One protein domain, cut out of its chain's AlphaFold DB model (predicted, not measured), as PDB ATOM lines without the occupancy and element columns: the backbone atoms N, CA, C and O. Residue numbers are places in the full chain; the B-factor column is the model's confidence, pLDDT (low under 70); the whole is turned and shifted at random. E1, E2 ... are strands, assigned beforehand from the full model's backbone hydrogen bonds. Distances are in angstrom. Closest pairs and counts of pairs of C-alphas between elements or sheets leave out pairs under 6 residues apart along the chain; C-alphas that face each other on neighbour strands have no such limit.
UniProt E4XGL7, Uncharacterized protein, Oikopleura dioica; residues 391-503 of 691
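This is residues 391 to 503 of the 691 residues of an uncharacterized protein of Oikopleura dioica (UniProt E4XGL7). With little regular structure, two small sheets stand with edge strands E1 and E3 side by side, the pair E2 and E6 is at one end, and residues 414 to 419 stick out at the other. The 113 printed residues hold eight named strands, E1 to E8, ordered E1 E8 E7, mixed, and E3 E5 E4 and E2 E6, antiparallel. The class is all strand, with 45 residues in named elements; the whole is compact, radius of gyration of the C-alphas 14.9 A, spanning 44 by 31 by 23 A.

E1, residues 391 to 394, begins at C-alpha 391 (53.692, 85.294, 75.316). E2 is 396 to 398, E3 404 to 407, E4 444 to 449, E5 452 to 457, E6 467 to 469, E7 477 to 485, 24.3 A, and E8 493 to 502, 26.7 A.

E1 is parallel to E8, N 393 and O 500 3.0 A apart. E7 and E8 form a hairpin, N 480 to O 497 2.9 A.

The printed part has no cut. The link E3 to E4 is long. Residues 463 to 465 and 471 to 477 have pLDDT under 70.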
ATOM      1  N   LEU A 391      54.991  85.202  74.646       86.38
ATOM      2  CA  LEU A 391      53.692  85.294  75.316       86.38
ATOM      3  C   LEU A 391      52.598  85.631  74.293       86.38
ATOM      4  O   LEU A 391      52.851  86.282  73.275       86.38
ATOM      5  N   ARG A 392      51.369  85.161  74.537       84.06
ATOM      6  CA  ARG A 392      50.228  85.312  73.617       84.06
ATOM      7  C   ARG A 392      48.995  85.781  74.391       84.06
ATOM      8  O   ARG A 392      48.578  85.102  75.322       84.06
ATOM      9  N   THR A 393      48.418  86.912  73.989       83.81
ATOM     10  CA  THR A 393      47.230  87.536  74.611       83.81
ATOM     11  C   THR A 393      46.091  87.665  73.603       83.81
ATOM     12  O   THR A 393      46.330  87.754  72.397       83.81
ATOM     13  N   CYS A 394      44.850  87.737  74.078       79.50
ATOM     14  CA  CYS A 394      43.708  88.107  73.245       79.50
ATOM     15  C   CYS A 394      43.693  89.615  72.942       79.50
ATOM     16  O   CYS A 394      44.075  90.428  73.782       79.50
ATOM     17  N   ARG A 395      43.209  89.999  71.752       79.69
ATOM     18  CA  ARG A 395      42.973  91.404  71.364       79.69
ATOM     19  C   ARG A 395      41.802  92.045  72.125       79.69
ATOM     20  O   ARG A 395      41.765  93.264  72.269       79.69
ATOM     21  N   VAL A 396      40.841  91.239  72.580       80.44
ATOM     22  CA  VAL A 396      39.683  91.686  73.370       80.44
ATOM     23  C   VAL A 396      39.924  91.332  74.834       80.44
ATOM     24  O   VAL A 396      40.019  90.156  75.180       80.44
ATOM     25  N   LEU A 397      40.014  92.355  75.678       82.69
ATOM     26  CA  LEU A 397      40.211  92.260  77.122       82.69
ATOM     27  C   LEU A 397      38.897  92.573  77.845       82.69
ATOM     28  O   LEU A 397      38.052  93.298  77.319       82.69
ATOM     29  N   LYS A 398      38.724  92.080  79.076       83.31
ATOM     30  CA  LYS A 398      37.514  92.336  79.877       83.31
ATOM     31  C   LYS A 398      37.801  93.072  81.180       83.31
ATOM     32  O   LYS A 398      38.749  92.738  81.893       83.31
ATOM     33  N   LYS A 399      36.895  93.975  81.557       81.06
ATOM     34  CA  LYS A 399      36.936  94.715  82.824       81.06
ATOM     35  C   LYS A 399      36.773  93.812  84.050       81.06
ATOM     36  O   LYS A 399      37.412  94.061  85.066       81.06
ATOM     37  N   GLU A 400      35.996  92.727  83.942       79.56
ATOM     38  CA  GLU A 400      35.789  91.756  85.038       79.56
ATOM     39  C   GLU A 400      37.101  91.112  85.529       79.56
ATOM     40  O   GLU A 400      37.259  90.880  86.724       79.56
ATOM     41  N   ASN A 401      38.081  90.940  84.633       75.69
ATOM     42  CA  ASN A 401      39.419  90.429  84.950       75.69
ATOM     43  C   ASN A 401      40.463  91.558  85.102       75.69
ATOM     44  O   ASN A 401      41.665  91.306  85.003       75.69
ATOM     45  N   ASN A 402      40.035  92.813  85.304       80.50
ATOM     46  CA  ASN A 402      40.907  93.997  85.344       80.50
ATOM     47  C   ASN A 402      41.808  94.085  84.092       80.50
ATOM     48  O   ASN A 402      43.022  94.245  84.205       80.50
ATOM     49  N   TYR A 403      41.230  93.860  82.907       84.50
ATOM     50  CA  TYR A 403      41.922  93.836  81.611       84.50
ATOM     51  C   TYR A 403      43.209  92.976  81.607       84.50
ATOM     52  O   TYR A 403      44.243  93.371  81.070       84.50
ATOM     53  N   HIS A 404      43.149  91.800  82.248       86.19
ATOM     54  CA  HIS A 404      44.167  90.739  82.165       86.19
ATOM     55  C   HIS A 404      44.483  90.387  80.710       86.19
ATOM     56  O   HIS A 404      43.562  90.232  79.906       86.19
ATOM     57  N   MET A 405      45.775  90.284  80.395       85.69
ATOM     58  CA  MET A 405      46.284  89.969  79.058       85.69
ATOM     59  C   MET A 405      46.869  88.553  79.008       85.69
ATOM     60  O   MET A 405      46.477  87.744  78.168       85.69
ATOM     61  N   VAL A 406      47.830  88.259  79.890       87.12
ATOM     62  CA  VAL A 406      48.549  86.978  79.923       87.12
ATOM     63  C   VAL A 406      49.246  86.780  81.275       87.12
ATOM     64  O   VAL A 406      49.820  87.727  81.822       87.12
ATOM     65  N   ASP A 407      49.199  85.558  81.804       88.75
ATOM     66  CA  ASP A 407      49.980  85.132  82.972       88.75
ATOM     67  C   ASP A 407      51.441  84.880  82.568       88.75
ATOM     68  O   ASP A 407      51.703  84.375  81.474       88.75
ATOM     69  N   LEU A 408      52.401  85.236  83.425       86.81
ATOM     70  CA  LEU A 408      53.821  85.169  83.063       86.81
ATOM     71  C   LEU A 408      54.353  83.731  82.955       86.81
ATOM     72  O   LEU A 408      55.251  83.501  82.145       86.81
ATOM     73  N   ASN A 409      53.758  82.773  83.678       86.06
ATOM     74  CA  ASN A 409      54.116  81.346  83.669       86.06
ATOM     75  C   ASN A 409      55.627  81.120  83.824       86.06
ATOM     76  O   ASN A 409      56.267  80.456  83.005       86.06
ATOM     77  N   GLU A 410      56.181  81.721  84.870       89.06
ATOM     78  CA  GLU A 410      57.589  81.654  85.220       89.06
ATOM     79  C   GLU A 410      58.066  80.230  85.545       89.06
ATOM     80  O   GLU A 410      57.354  79.417  86.141       89.06
ATOM     81  N   SER A 411      59.306  79.941  85.160       89.25
ATOM     82  CA  SER A 411      60.035  78.730  85.527       89.25
ATOM     83  C   SER A 411      61.403  79.115  86.067       89.25
ATOM     84  O   SER A 411      62.146  79.817  85.380       89.25
ATOM     85  N   ASP A 412      61.746  78.613  87.245       90.19
ATOM     86  CA  ASP A 412      63.119  78.642  87.743       90.19
ATOM     87  C   ASP A 412      63.821  77.300  87.488       90.19
ATOM     88  O   ASP A 412      63.157  76.308  87.156       90.19
ATOM     89  N   LYS A 413      65.154  77.273  87.598       88.31
ATOM     90  CA  LYS A 413      65.934  76.028  87.472       88.31
ATOM     91  C   LYS A 413      66.259  75.385  88.820       88.31
ATOM     92  O   LYS A 413      66.343  74.156  88.872       88.31
ATOM     93  N   ASP A 414      66.398  76.204  89.859       89.12
ATOM     94  CA  ASP A 414      66.810  75.805  91.207       89.12
ATOM     95  C   ASP A 414      65.792  74.835  91.844       89.12
ATOM     96  O   ASP A 414      64.691  74.588  91.328       89.12
ATOM     97  N   ASN A 415      66.131  74.213  92.975       86.44
ATOM     98  CA  ASN A 415      65.317  73.154  93.564       86.44
ATOM     99  C   ASN A 415      64.124  73.706  94.353       86.44
ATOM    100  O   ASN A 415      64.031  73.600  95.582       86.44
ATOM    101  N   CYS A 416      63.122  74.192  93.624       83.38
ATOM    102  CA  CYS A 416      61.896  74.755  94.186       83.38
ATOM    103  C   CYS A 416      61.124  73.765  95.087       83.38
ATOM    104  O   CYS A 416      60.295  74.184  95.892       83.38
ATOM    105  N   LYS A 417      61.410  72.451  95.017       82.00
ATOM    106  CA  LYS A 417      60.860  71.441  95.946       82.00
ATOM    107  C   LYS A 417      61.443  71.542  97.363       82.00
ATOM    108  O   LYS A 417      60.737  71.203  98.310       82.00
ATOM    109  N   LYS A 418      62.703  71.975  97.511       81.38
ATOM    110  CA  LYS A 418      63.346  72.262  98.812       81.38
ATOM    111  C   LYS A 418      62.955  73.642  99.366       81.38
ATOM    112  O   LYS A 418      63.156  73.888 100.551       81.38
ATOM    113  N   GLY A 419      62.342  74.501  98.546       83.06
ATOM    114  CA  GLY A 419      62.002  75.886  98.894       83.06
ATOM    115  C   GLY A 419      63.035  76.916  98.428       83.06
ATOM    116  O   GLY A 419      62.938  78.072  98.820       83.06
ATOM    117  N   ASN A 420      63.978  76.511  97.573       85.25
ATOM    118  CA  ASN A 420      65.028  77.366  97.018       85.25
ATOM    119  C   ASN A 420      64.572  78.183  95.791       85.25
ATOM    120  O   ASN A 420      65.409  78.631  95.021       85.25
ATOM    121  N   CYS A 421      63.262  78.381  95.601       87.12
ATOM    122  CA  CYS A 421      62.725  79.332  94.624       87.12
ATOM    123  C   CYS A 421      61.476  80.015  95.186       87.12
ATOM    124  O   CYS A 421      60.578  79.353  95.723       87.12
ATOM    125  N   GLY A 422      61.365  81.313  94.949       82.69
ATOM    126  CA  GLY A 422      60.233  82.153  95.300       82.69
ATOM    127  C   GLY A 422      60.285  82.705  96.736       82.69
ATOM    128  O   GLY A 422      60.918  82.130  97.624       82.69
ATOM    129  N   PRO A 423      59.514  83.773  97.033       87.69
ATOM    130  CA  PRO A 423      58.540  84.426  96.155       87.69
ATOM    131  C   PRO A 423      59.139  85.447  95.170       87.69
ATOM    132  O   PRO A 423      59.628  86.510  95.557       87.69
ATOM    133  N   TYR A 424      58.945  85.180  93.876       89.94
ATOM    134  CA  TYR A 424      59.409  86.031  92.783       89.94
ATOM    135  C   TYR A 424      58.825  87.448  92.829       89.94
ATOM    136  O   TYR A 424      57.640  87.655  93.112       89.94
ATOM    137  N   THR A 425      59.648  88.427  92.458       91.25
ATOM    138  CA  THR A 425      59.284  89.834  92.284       91.25
ATOM    139  C   THR A 425      59.662  90.314  90.886       91.25
ATOM    140  O   THR A 425      60.838  90.344  90.531       91.25
ATOM    141  N   PHE A 426      58.668  90.768  90.123       92.25
ATOM    142  CA  PHE A 426      58.876  91.430  88.833       92.25
ATOM    143  C   PHE A 426      58.751  92.949  88.955       92.25
ATOM    144  O   PHE A 426      58.023  93.469  89.808       92.25
ATOM    145  N   GLU A 427      59.444  93.678  88.083       91.38
ATOM    146  CA  GLU A 427      59.224  95.115  87.935       91.38
ATOM    147  C   GLU A 427      57.860  95.397  87.285       91.38
ATOM    148  O   GLU A 427      57.434  94.717  86.357       91.38
ATOM    149  N   LYS A 428      57.159  96.423  87.785       89.50
ATOM    150  CA  LYS A 428      55.806  96.798  87.330       89.50
ATOM    151  C   LYS A 428      55.757  97.289  85.880       89.50
ATOM    152  O   LYS A 428      54.717  97.173  85.238       89.50
ATOM    153  N   GLN A 429      56.844  97.895  85.406       87.75
ATOM    154  CA  GLN A 429      56.915  98.570  84.114       87.75
ATOM    155  C   GLN A 429      57.377  97.602  83.023       87.75
ATOM    156  O   GLN A 429      58.404  96.944  83.165       87.75
ATOM    157  N   VAL A 430      56.649  97.563  81.908       86.81
ATOM    158  CA  VAL A 430      57.077  96.837  80.707       86.81
ATOM    159  C   VAL A 430      58.017  97.731  79.892       86.81
ATOM    160  O   VAL A 430      57.635  98.829  79.483       86.81
ATOM    161  N   LEU A 431      59.244  97.265  79.657       88.69
ATOM    162  CA  LEU A 431      60.279  97.987  78.907       88.69
ATOM    163  C   LEU A 431      60.405  97.449  77.474       88.69
ATOM    164  O   LEU A 431      59.915  96.361  77.161       88.69
ATOM    165  N   ASP A 432      61.075  98.189  76.589       85.94
ATOM    166  CA  ASP A 432      61.520  97.654  75.298       85.94
ATOM    167  C   ASP A 432      62.761  96.746  75.449       85.94
ATOM    168  O   ASP A 432      63.438  96.754  76.474       85.94
ATOM    169  N   GLN A 433      63.110  95.972  74.413       83.81
ATOM    170  CA  GLN A 433      64.329  95.131  74.415       83.81
ATOM    171  C   GLN A 433      65.661  95.913  74.500       83.81
ATOM    172  O   GLN A 433      66.723  95.295  74.522       83.81
ATOM    173  N   SER A 434      65.626  97.248  74.561       81.56
ATOM    174  CA  SER A 434      66.788  98.111  74.813       81.56
ATOM    175  C   SER A 434      66.803  98.681  76.244       81.56
ATOM    176  O   SER A 434      67.678  99.493  76.551       81.56
ATOM    177  N   GLY A 435      65.857  98.284  77.105       81.12
ATOM    178  CA  GLY A 435      65.732  98.728  78.498       81.12
ATOM    179  C   GLY A 435      65.071 100.099  78.687       81.12
ATOM    180  O   GLY A 435      65.254 100.718  79.733       81.12
ATOM    181  N   ASN A 436      64.336 100.613  77.694       85.75
ATOM    182  CA  ASN A 436      63.730 101.951  77.739       85.75
ATOM    183  C   ASN A 436      62.205 101.891  77.887       85.75
ATOM    184  O   ASN A 436      61.550 100.954  77.429       85.75
ATOM    185  N   SER A 437      61.630 102.949  78.469       80.38
ATOM    186  CA  SER A 437      60.186 103.184  78.391       80.38
ATOM    187  C   SER A 437      59.790 103.593  76.974       80.38
ATOM    188  O   SER A 437      60.457 104.420  76.349       80.38
ATOM    189  N   HIS A 438      58.670 103.062  76.490       80.62
ATOM    190  CA  HIS A 438      58.057 103.458  75.228       80.62
ATOM    191  C   HIS A 438      56.575 103.759  75.463       80.62
ATOM    192  O   HIS A 438      55.889 102.979  76.119       80.62
ATOM    193  N   ALA A 439      56.049 104.843  74.884       78.69
ATOM    194  CA  ALA A 439      54.684 105.336  75.139       78.69
ATOM    195  C   ALA A 439      53.544 104.375  74.712       78.69
ATOM    196  O   ALA A 439      52.365 104.621  74.973       78.69
ATOM    197  N   GLU A 440      53.874 103.274  74.034       75.50
ATOM    198  CA  GLU A 440      52.949 102.168  73.756       75.50
ATOM    199  C   GLU A 440      52.964 101.084  74.846       75.50
ATOM    200  O   GLU A 440      51.942 100.438  75.058       75.50
ATOM    201  N   LEU A 441      54.094 100.913  75.541       81.69
ATOM    202  CA  LEU A 441      54.301  99.941  76.622       81.69
ATOM    203  C   LEU A 441      53.912 100.504  77.996       81.69
ATOM    204  O   LEU A 441      53.501  99.746  78.864       81.69
ATOM    205  N   GLU A 442      53.917 101.832  78.159       82.31
ATOM    206  CA  GLU A 442      53.402 102.561  79.339       82.31
ATOM    207  C   GLU A 442      51.906 102.313  79.634       82.31
ATOM    208  O   GLU A 442      51.386 102.778  80.642       82.31
ATOM    209  N   LYS A 443      51.212 101.565  78.766       83.94
ATOM    210  CA  LYS A 443      49.816 101.126  78.912       83.94
ATOM    211  C   LYS A 443      49.690  99.732  79.540       83.94
ATOM    212  O   LYS A 443      48.573  99.282  79.790       83.94
ATOM    213  N   TYR A 444      50.808  99.040  79.756       88.00
ATOM    214  CA  TYR A 444      50.874  97.689  80.303       88.00
ATOM    215  C   TYR A 444      51.538  97.727  81.688       88.00
ATOM    216  O   TYR A 444      52.647  98.241  81.831       88.00
ATOM    217  N   GLU A 445      50.886  97.157  82.702       89.88
ATOM    218  CA  GLU A 445      51.454  96.990  84.047       89.88
ATOM    219  C   GLU A 445      51.541  95.502  84.411       89.88
ATOM    220  O   GLU A 445      50.601  94.734  84.197       89.88
ATOM    221  N   ILE A 446      52.664  95.100  85.004       91.81
ATOM    222  CA  ILE A 446      52.837  93.782  85.617       91.81
ATOM    223  C   ILE A 446      52.364  93.842  87.073       91.81
ATOM    224  O   ILE A 446      52.867  94.633  87.876       91.81
ATOM    225  N   THR A 447      51.401  92.991  87.436       89.94
ATOM    226  CA  THR A 447      50.853  92.935  88.802       89.94
ATOM    227  C   THR A 447      50.774  91.505  89.320       89.94
ATOM    228  O   THR A 447      50.363  90.611  88.580       89.94
ATOM    229  N   ASN A 448      51.091  91.298  90.601       87.56
ATOM    230  CA  ASN A 448      50.788  90.048  91.294       87.56
ATOM    231  C   ASN A 448      49.344  90.066  91.816       87.56
ATOM    232  O   ASN A 448      48.932  91.040  92.457       87.56
ATOM    233  N   LYS A 449      48.589  88.989  91.585       79.88
ATOM    234  CA  LYS A 449      47.268  88.762  92.181       79.88
ATOM    235  C   LYS A 449      47.187  87.328  92.700       79.88
ATOM    236  O   LYS A 449      47.277  86.372  91.940       79.88
ATOM    237  N   ASN A 450      46.984  87.193  94.012       74.00
ATOM    238  CA  ASN A 450      46.876  85.916  94.732       74.00
ATOM    239  C   ASN A 450      48.084  84.965  94.568       74.00
ATOM    240  O   ASN A 450      47.922  83.757  94.715       74.00
ATOM    241  N   GLY A 451      49.278  85.496  94.288       73.31
ATOM    242  CA  GLY A 451      50.500  84.723  94.049       73.31
ATOM    243  C   GLY A 451      50.923  84.703  92.581       73.31
ATOM    244  O   GLY A 451      52.119  84.737  92.314       73.31
ATOM    245  N   ASN A 452      49.979  84.765  91.640       83.50
ATOM    246  CA  ASN A 452      50.270  84.715  90.207       83.50
ATOM    247  C   ASN A 452      50.675  86.097  89.675       83.50
ATOM    248  O   ASN A 452      50.016  87.098  89.973       83.50
ATOM    249  N   TRP A 453      51.711  86.150  88.837       89.94
ATOM    250  CA  TRP A 453      52.112  87.355  88.112       89.94
ATOM    251  C   TRP A 453      51.513  87.387  86.703       89.94
ATOM    252  O   TRP A 453      51.612  86.419  85.950       89.94
ATOM    253  N   ALA A 454      50.915  88.521  86.328       90.25
ATOM    254  CA  ALA A 454      50.298  88.706  85.017       90.25
ATOM    255  C   ALA A 454      50.494  90.126  84.472       90.25
ATOM    256  O   ALA A 454      50.589  91.096  85.233       90.25
ATOM    257  N   ILE A 455      50.493  90.241  83.142       90.19
ATOM    258  CA  ILE A 455      50.409  91.521  82.432       90.19
ATOM    259  C   ILE A 455      48.937  91.946  82.374       90.19
ATOM    260  O   ILE A 455      48.066  91.174  81.961       90.19
ATOM    261  N   HIS A 456      48.665  93.190  82.757       88.50
ATOM    262  CA  HIS A 456      47.364  93.840  82.643       88.50
ATOM    263  C   HIS A 456      47.461  95.097  81.778       88.50
ATOM    264  O   HIS A 456      48.457  95.819  81.820       88.50
ATOM    265  N   TYR A 457      46.392  95.399  81.043       86.81
ATOM    266  CA  TYR A 457      46.207  96.717  80.444       86.81
ATOM    267  C   TYR A 457      45.734  97.702  81.520       86.81
ATOM    268  O   TYR A 457      44.821  97.396  82.292       86.81
ATOM    269  N   LEU A 458      46.355  98.879  81.592       85.19
ATOM    270  CA  LEU A 458      46.029  99.888  82.597       85.19
ATOM    271  C   LEU A 458      44.634 100.483  82.364       85.19
ATOM    272  O   LEU A 458      44.318 100.955  81.270       85.19
ATOM    273  N   SER A 459      43.823 100.512  83.425       79.00
ATOM    274  CA  SER A 459      42.458 101.060  83.417       79.00
ATOM    275  C   SER A 459      42.390 102.497  82.914       79.00
ATOM    276  O   SER A 459      41.442 102.859  82.235       79.00
ATOM    277  N   ASP A 460      43.411 103.299  83.199       81.50
ATOM    278  CA  ASP A 460      43.448 104.732  82.902       81.50
ATOM    279  C   ASP A 460      43.557 105.024  81.388       81.50
ATOM    280  O   ASP A 460      43.321 106.152  80.955       81.50
ATOM    281  N   TYR A 461      43.885 104.004  80.582       74.94
ATOM    282  CA  TYR A 461      43.903 104.049  79.114       74.94
ATOM    283  C   TYR A 461      42.750 103.270  78.463       74.94
ATOM    284  O   TYR A 461      42.606 103.317  77.240       74.94
ATOM    285  N   ALA A 462      41.944 102.553  79.248       71.81
ATOM    286  CA  ALA A 462      40.697 101.970  78.785       71.81
ATOM    287  C   ALA A 462      39.566 102.971  79.058       71.81
ATOM    288  O   ALA A 462      39.315 103.346  80.202       71.81
ATOM    289  N   GLU A 463      38.849 103.393  78.015       67.31
ATOM    290  CA  GLU A 463      37.541 104.020  78.228       67.31
ATOM    291  C   GLU A 463      36.645 103.032  79.005       67.31
ATOM    292  O   GLU A 463      36.863 101.822  78.943       67.31
ATOM    293  N   ASP A 464      35.689 103.542  79.792       63.62
ATOM    294  CA  ASP A 464      35.129 102.895  81.003       63.62
ATOM    295  C   ASP A 464      34.243 101.636  80.745       63.62
ATOM    296  O   ASP A 464      33.442 101.219  81.587       63.62
ATOM    297  N   GLU A 465      34.391 101.018  79.575       69.44
ATOM    298  CA  GLU A 465      33.647  99.911  78.977       69.44
ATOM    299  C   GLU A 465      33.915  98.538  79.625       69.44
ATOM    300  O   GLU A 465      34.993  98.250  80.151       69.44
ATOM    301  N   GLU A 466      32.928  97.638  79.531       76.12
ATOM    302  CA  GLU A 466      33.003  96.256  80.041       76.12
ATOM    303  C   GLU A 466      34.042  95.393  79.298       76.12
ATOM    304  O   GLU A 466      34.624  94.468  79.878       76.12
ATOM    305  N   THR A 467      34.310  95.714  78.030       76.25
ATOM    306  CA  THR A 467      35.301  95.053  77.171       76.25
ATOM    307  C   THR A 467      36.126  96.092  76.427       76.25
ATOM    308  O   THR A 467      35.546  96.935  75.754       76.25
ATOM    309  N   PHE A 468      37.451  95.989  76.477       78.94
ATOM    310  CA  PHE A 468      38.364  96.861  75.738       78.94
ATOM    311  C   PHE A 468      38.995  96.098  74.567       78.94
ATOM    312  O   PHE A 468      39.364  94.932  74.712       78.94
ATOM    313  N   VAL A 469      39.151  96.745  73.409       76.94
ATOM    314  CA  VAL A 469      39.807  96.153  72.232       76.94
ATOM    315  C   VAL A 469      41.144  96.842  72.001       76.94
ATOM    316  O   VAL A 469      41.190  98.042  71.742       76.94
ATOM    317  N   ILE A 470      42.244  96.086  72.036       76.88
ATOM    318  CA  ILE A 470      43.571  96.647  71.771       76.88
ATOM    319  C   ILE A 470      43.648  97.066  70.295       76.88
ATOM    320  O   ILE A 470      43.691  96.234  69.383       76.88
ATOM    321  N   HIS A 471      43.654  98.378  70.056       65.25
ATOM    322  CA  HIS A 471      43.735  98.965  68.723       65.25
ATOM    323  C   HIS A 471      45.162  98.878  68.157       65.25
ATOM    324  O   HIS A 471      45.977  99.782  68.327       65.25
ATOM    325  N   GLY A 472      45.436  97.783  67.449       61.31
ATOM    326  CA  GLY A 472      46.668  97.529  66.702       61.31
ATOM    327  C   GLY A 472      46.436  96.527  65.567       61.31
ATOM    328  O   GLY A 472      45.350  95.947  65.453       61.31
ATOM    329  N   ASP A 473      47.444  96.325  64.716       54.06
ATOM    330  CA  ASP A 473      47.372  95.314  63.658       54.06
ATOM    331  C   ASP A 473      47.540  93.906  64.259       54.06
ATOM    332  O   ASP A 473      48.426  93.661  65.072       54.06
ATOM    333  N   GLY A 474      46.657  92.973  63.894       50.78
ATOM    334  CA  GLY A 474      46.353  91.750  64.664       50.78
ATOM    335  C   GLY A 474      47.412  90.642  64.651       50.78
ATOM    336  O   GLY A 474      47.076  89.485  64.885       50.78
ATOM    337  N   ASN A 475      48.651  90.978  64.297       52.56
ATOM    338  CA  ASN A 475      49.813  90.089  64.257       52.56
ATOM    339  C   ASN A 475      51.102  90.799  64.735       52.56
ATOM    340  O   ASN A 475      52.201  90.300  64.493       52.56
ATOM    341  N   THR A 476      51.014  91.969  65.384       59.25
ATOM    342  CA  THR A 476      52.201  92.660  65.914       59.25
ATOM    343  C   THR A 476      52.723  91.983  67.178       59.25
ATOM    344  O   THR A 476      52.072  92.002  68.225       59.25
ATOM    345  N   GLY A 477      53.930  91.423  67.089       67.19
ATOM    346  CA  GLY A 477      54.701  90.977  68.246       67.19
ATOM    347  C   GLY A 477      55.478  92.132  68.866       67.19
ATOM    348  O   GLY A 477      56.490  92.561  68.308       67.19
ATOM    349  N   HIS A 478      55.034  92.625  70.022       79.19
ATOM    350  CA  HIS A 478      55.785  93.617  70.787       79.19
ATOM    351  C   HIS A 478      57.027  92.959  71.395       79.19
ATOM    352  O   HIS A 478      56.936  91.976  72.131       79.19
ATOM    353  N   LYS A 479      58.199  93.512  71.082       85.25
ATOM    354  CA  LYS A 479      59.486  93.089  71.636       85.25
ATOM    355  C   LYS A 479      59.724  93.795  72.963       85.25
ATOM    356  O   LYS A 479      60.211  94.925  72.982       85.25
ATOM    357  N   ILE A 480      59.361  93.117  74.043       88.31
ATOM    358  CA  ILE A 480      59.392  93.657  75.399       88.31
ATOM    359  C   ILE A 480      60.519  93.040  76.227       88.31
ATOM    360  O   ILE A 480      61.075  91.989  75.895       88.31
ATOM    361  N   GLN A 481      60.833  93.717  77.320       91.94
ATOM    362  CA  GLN A 481      61.752  93.287  78.353       91.94
ATOM    363  C   GLN A 481      61.038  93.356  79.702       91.94
ATOM    364  O   GLN A 481      60.341  94.327  80.004       91.94
ATOM    365  N   ILE A 482      61.193  92.293  80.485       92.19
ATOM    366  CA  ILE A 482      60.618  92.132  81.815       92.19
ATOM    367  C   ILE A 482      61.765  91.768  82.756       92.19
ATOM    368  O   ILE A 482      62.461  90.780  82.527       92.19
ATOM    369  N   ILE A 483      61.973  92.558  83.804       91.94
ATOM    370  CA  ILE A 483      62.983  92.269  84.824       91.94
ATOM    371  C   ILE A 483      62.292  91.521  85.964       91.94
ATOM    372  O   ILE A 483      61.315  92.009  86.536       91.94
ATOM    373  N   GLY A 484      62.777  90.313  86.247       92.44
ATOM    374  CA  GLY A 484      62.308  89.454  87.328       92.44
ATOM    375  C   GLY A 484      63.469  89.023  88.209       92.44
ATOM    376  O   GLY A 484      64.592  88.890  87.736       92.44
ATOM    377  N   ARG A 485      63.200  88.813  89.491       91.62
ATOM    378  CA  ARG A 485      64.139  88.227  90.452       91.62
ATOM    379  C   ARG A 485      63.378  87.413  91.483       91.62
ATOM    380  O   ARG A 485      62.165  87.575  91.624       91.62
ATOM    381  N   ASP A 486      64.094  86.609  92.236       89.94
ATOM    382  CA  ASP A 486      63.612  86.031  93.478       89.94
ATOM    383  C   ASP A 486      63.865  86.970  94.683       89.94
ATOM    384  O   ASP A 486      64.065  88.183  94.528       89.94
ATOM    385  N   VAL A 487      63.836  86.421  95.899       82.94
ATOM    386  CA  VAL A 487      64.181  87.082  97.164       82.94
ATOM    387  C   VAL A 487      65.554  87.756  97.144       82.94
ATOM    388  O   VAL A 487      65.716  88.828  97.733       82.94
ATOM    389  N   ASP A 488      66.525  87.151  96.458       81.56
ATOM    390  CA  ASP A 488      67.933  87.526  96.518       81.56
ATOM    391  C   ASP A 488      68.363  88.288  95.262       81.56
ATOM    392  O   ASP A 488      68.118  87.859  94.137       81.56
ATOM    393  N   LYS A 489      69.053  89.429  95.410       83.00
ATOM    394  CA  LYS A 489      69.366  90.289  94.251       83.00
ATOM    395  C   LYS A 489      70.322  89.637  93.224       83.00
ATOM    396  O   LYS A 489      70.374  90.092  92.083       83.00
ATOM    397  N   LYS A 490      71.046  88.567  93.582       85.00
ATOM    398  CA  LYS A 490      71.864  87.797  92.620       85.00
ATOM    399  C   LYS A 490      71.032  87.205  91.466       85.00
ATOM    400  O   LYS A 490      71.525  87.148  90.347       85.00
ATOM    401  N   THR A 491      69.758  86.906  91.717       89.62
ATOM    402  CA  THR A 491      68.810  86.227  90.809       89.62
ATOM    403  C   THR A 491      68.116  87.146  89.777       89.62
ATOM    404  O   THR A 491      67.070  86.806  89.226       89.62
ATOM    405  N   GLU A 492      68.629  88.359  89.531       92.19
ATOM    406  CA  GLU A 492      67.957  89.375  88.698       92.19
ATOM    407  C   GLU A 492      68.095  89.081  87.187       92.19
ATOM    408  O   GLU A 492      69.058  89.478  86.529       92.19
ATOM    409  N   VAL A 493      67.101  88.379  86.629       91.88
ATOM    410  CA  VAL A 493      67.035  87.917  85.236       91.88
ATOM    411  C   VAL A 493      66.276  88.907  84.343       91.88
ATOM    412  O   VAL A 493      65.104  89.239  84.550       91.88
ATOM    413  N   VAL A 494      66.943  89.332  83.266       92.25
ATOM    414  CA  VAL A 494      66.382  90.201  82.221       92.25
ATOM    415  C   VAL A 494      65.711  89.350  81.137       92.25
ATOM    416  O   VAL A 494      66.340  88.910  80.170       92.25
ATOM    417  N   ASN A 495      64.407  89.126  81.282       92.62
ATOM    418  CA  ASN A 495      63.615  88.317  80.363       92.62
ATOM    419  C   ASN A 495      63.236  89.115  79.108       92.62
ATOM    420  O   ASN A 495      62.430  90.045  79.154       92.62
ATOM    421  N   ASN A 496      63.801  88.734  77.961       91.56
ATOM    422  CA  ASN A 496      63.497  89.340  76.664       91.56
ATOM    423  C   ASN A 496      62.408  88.523  75.953       91.56
ATOM    424  O   ASN A 496      62.664  87.423  75.466       91.56
ATOM    425  N   VAL A 497      61.195  89.072  75.896       89.94
ATOM    426  CA  VAL A 497      59.966  88.353  75.523       89.94
ATOM    427  C   VAL A 497      59.333  88.977  74.277       89.94
ATOM    428  O   VAL A 497      59.365  90.193  74.081       89.94
ATOM    429  N   GLN A 498      58.730  88.152  73.421       88.06
ATOM    430  CA  GLN A 498      57.858  88.612  72.341       88.06
ATOM    431  C   GLN A 498      56.386  88.441  72.743       88.06
ATOM    432  O   GLN A 498      55.869  87.326  72.783       88.06
ATOM    433  N   LEU A 499      55.701  89.551  73.021       86.62
ATOM    434  CA  LEU A 499      54.272  89.584  73.334       86.62
ATOM    435  C   LEU A 499      53.459  89.723  72.040       86.62
ATOM    436  O   LEU A 499      53.383  90.803  71.455       86.62
ATOM    437  N   ASN A 500      52.847  88.628  71.592       84.69
ATOM    438  CA  ASN A 500      51.977  88.605  70.418       84.69
ATOM    439  C   ASN A 500      50.510  88.827  70.825       84.69
ATOM    440  O   ASN A 500      49.971  88.094  71.658       84.69
ATOM    441  N   ILE A 501      49.848  89.804  70.202       82.25
ATOM    442  CA  ILE A 501      48.408  90.050  70.369       82.25
ATOM    443  C   ILE A 501      47.653  89.291  69.272       82.25
ATOM    444  O   ILE A 501      47.893  89.518  68.088       82.25
ATOM    445  N   CYS A 502      46.752  88.393  69.670       76.62
ATOM    446  CA  CYS A 502      46.055  87.454  68.792       76.62
ATOM    447  C   CYS A 502      44.539  87.697  68.770       76.62
ATOM    448  O   CYS A 502      43.942  88.101  69.772       76.62
ATOM    449  N   ASP A 503      43.883  87.333  67.670       75.19
ATOM    450  CA  ASP A 503      42.433  87.134  67.668       75.19
ATOM    451  C   ASP A 503      42.091  85.785  68.321       75.19
ATOM    452  O   ASP A 503      42.554  84.732  67.885       75.19
TER     453      ASP A 503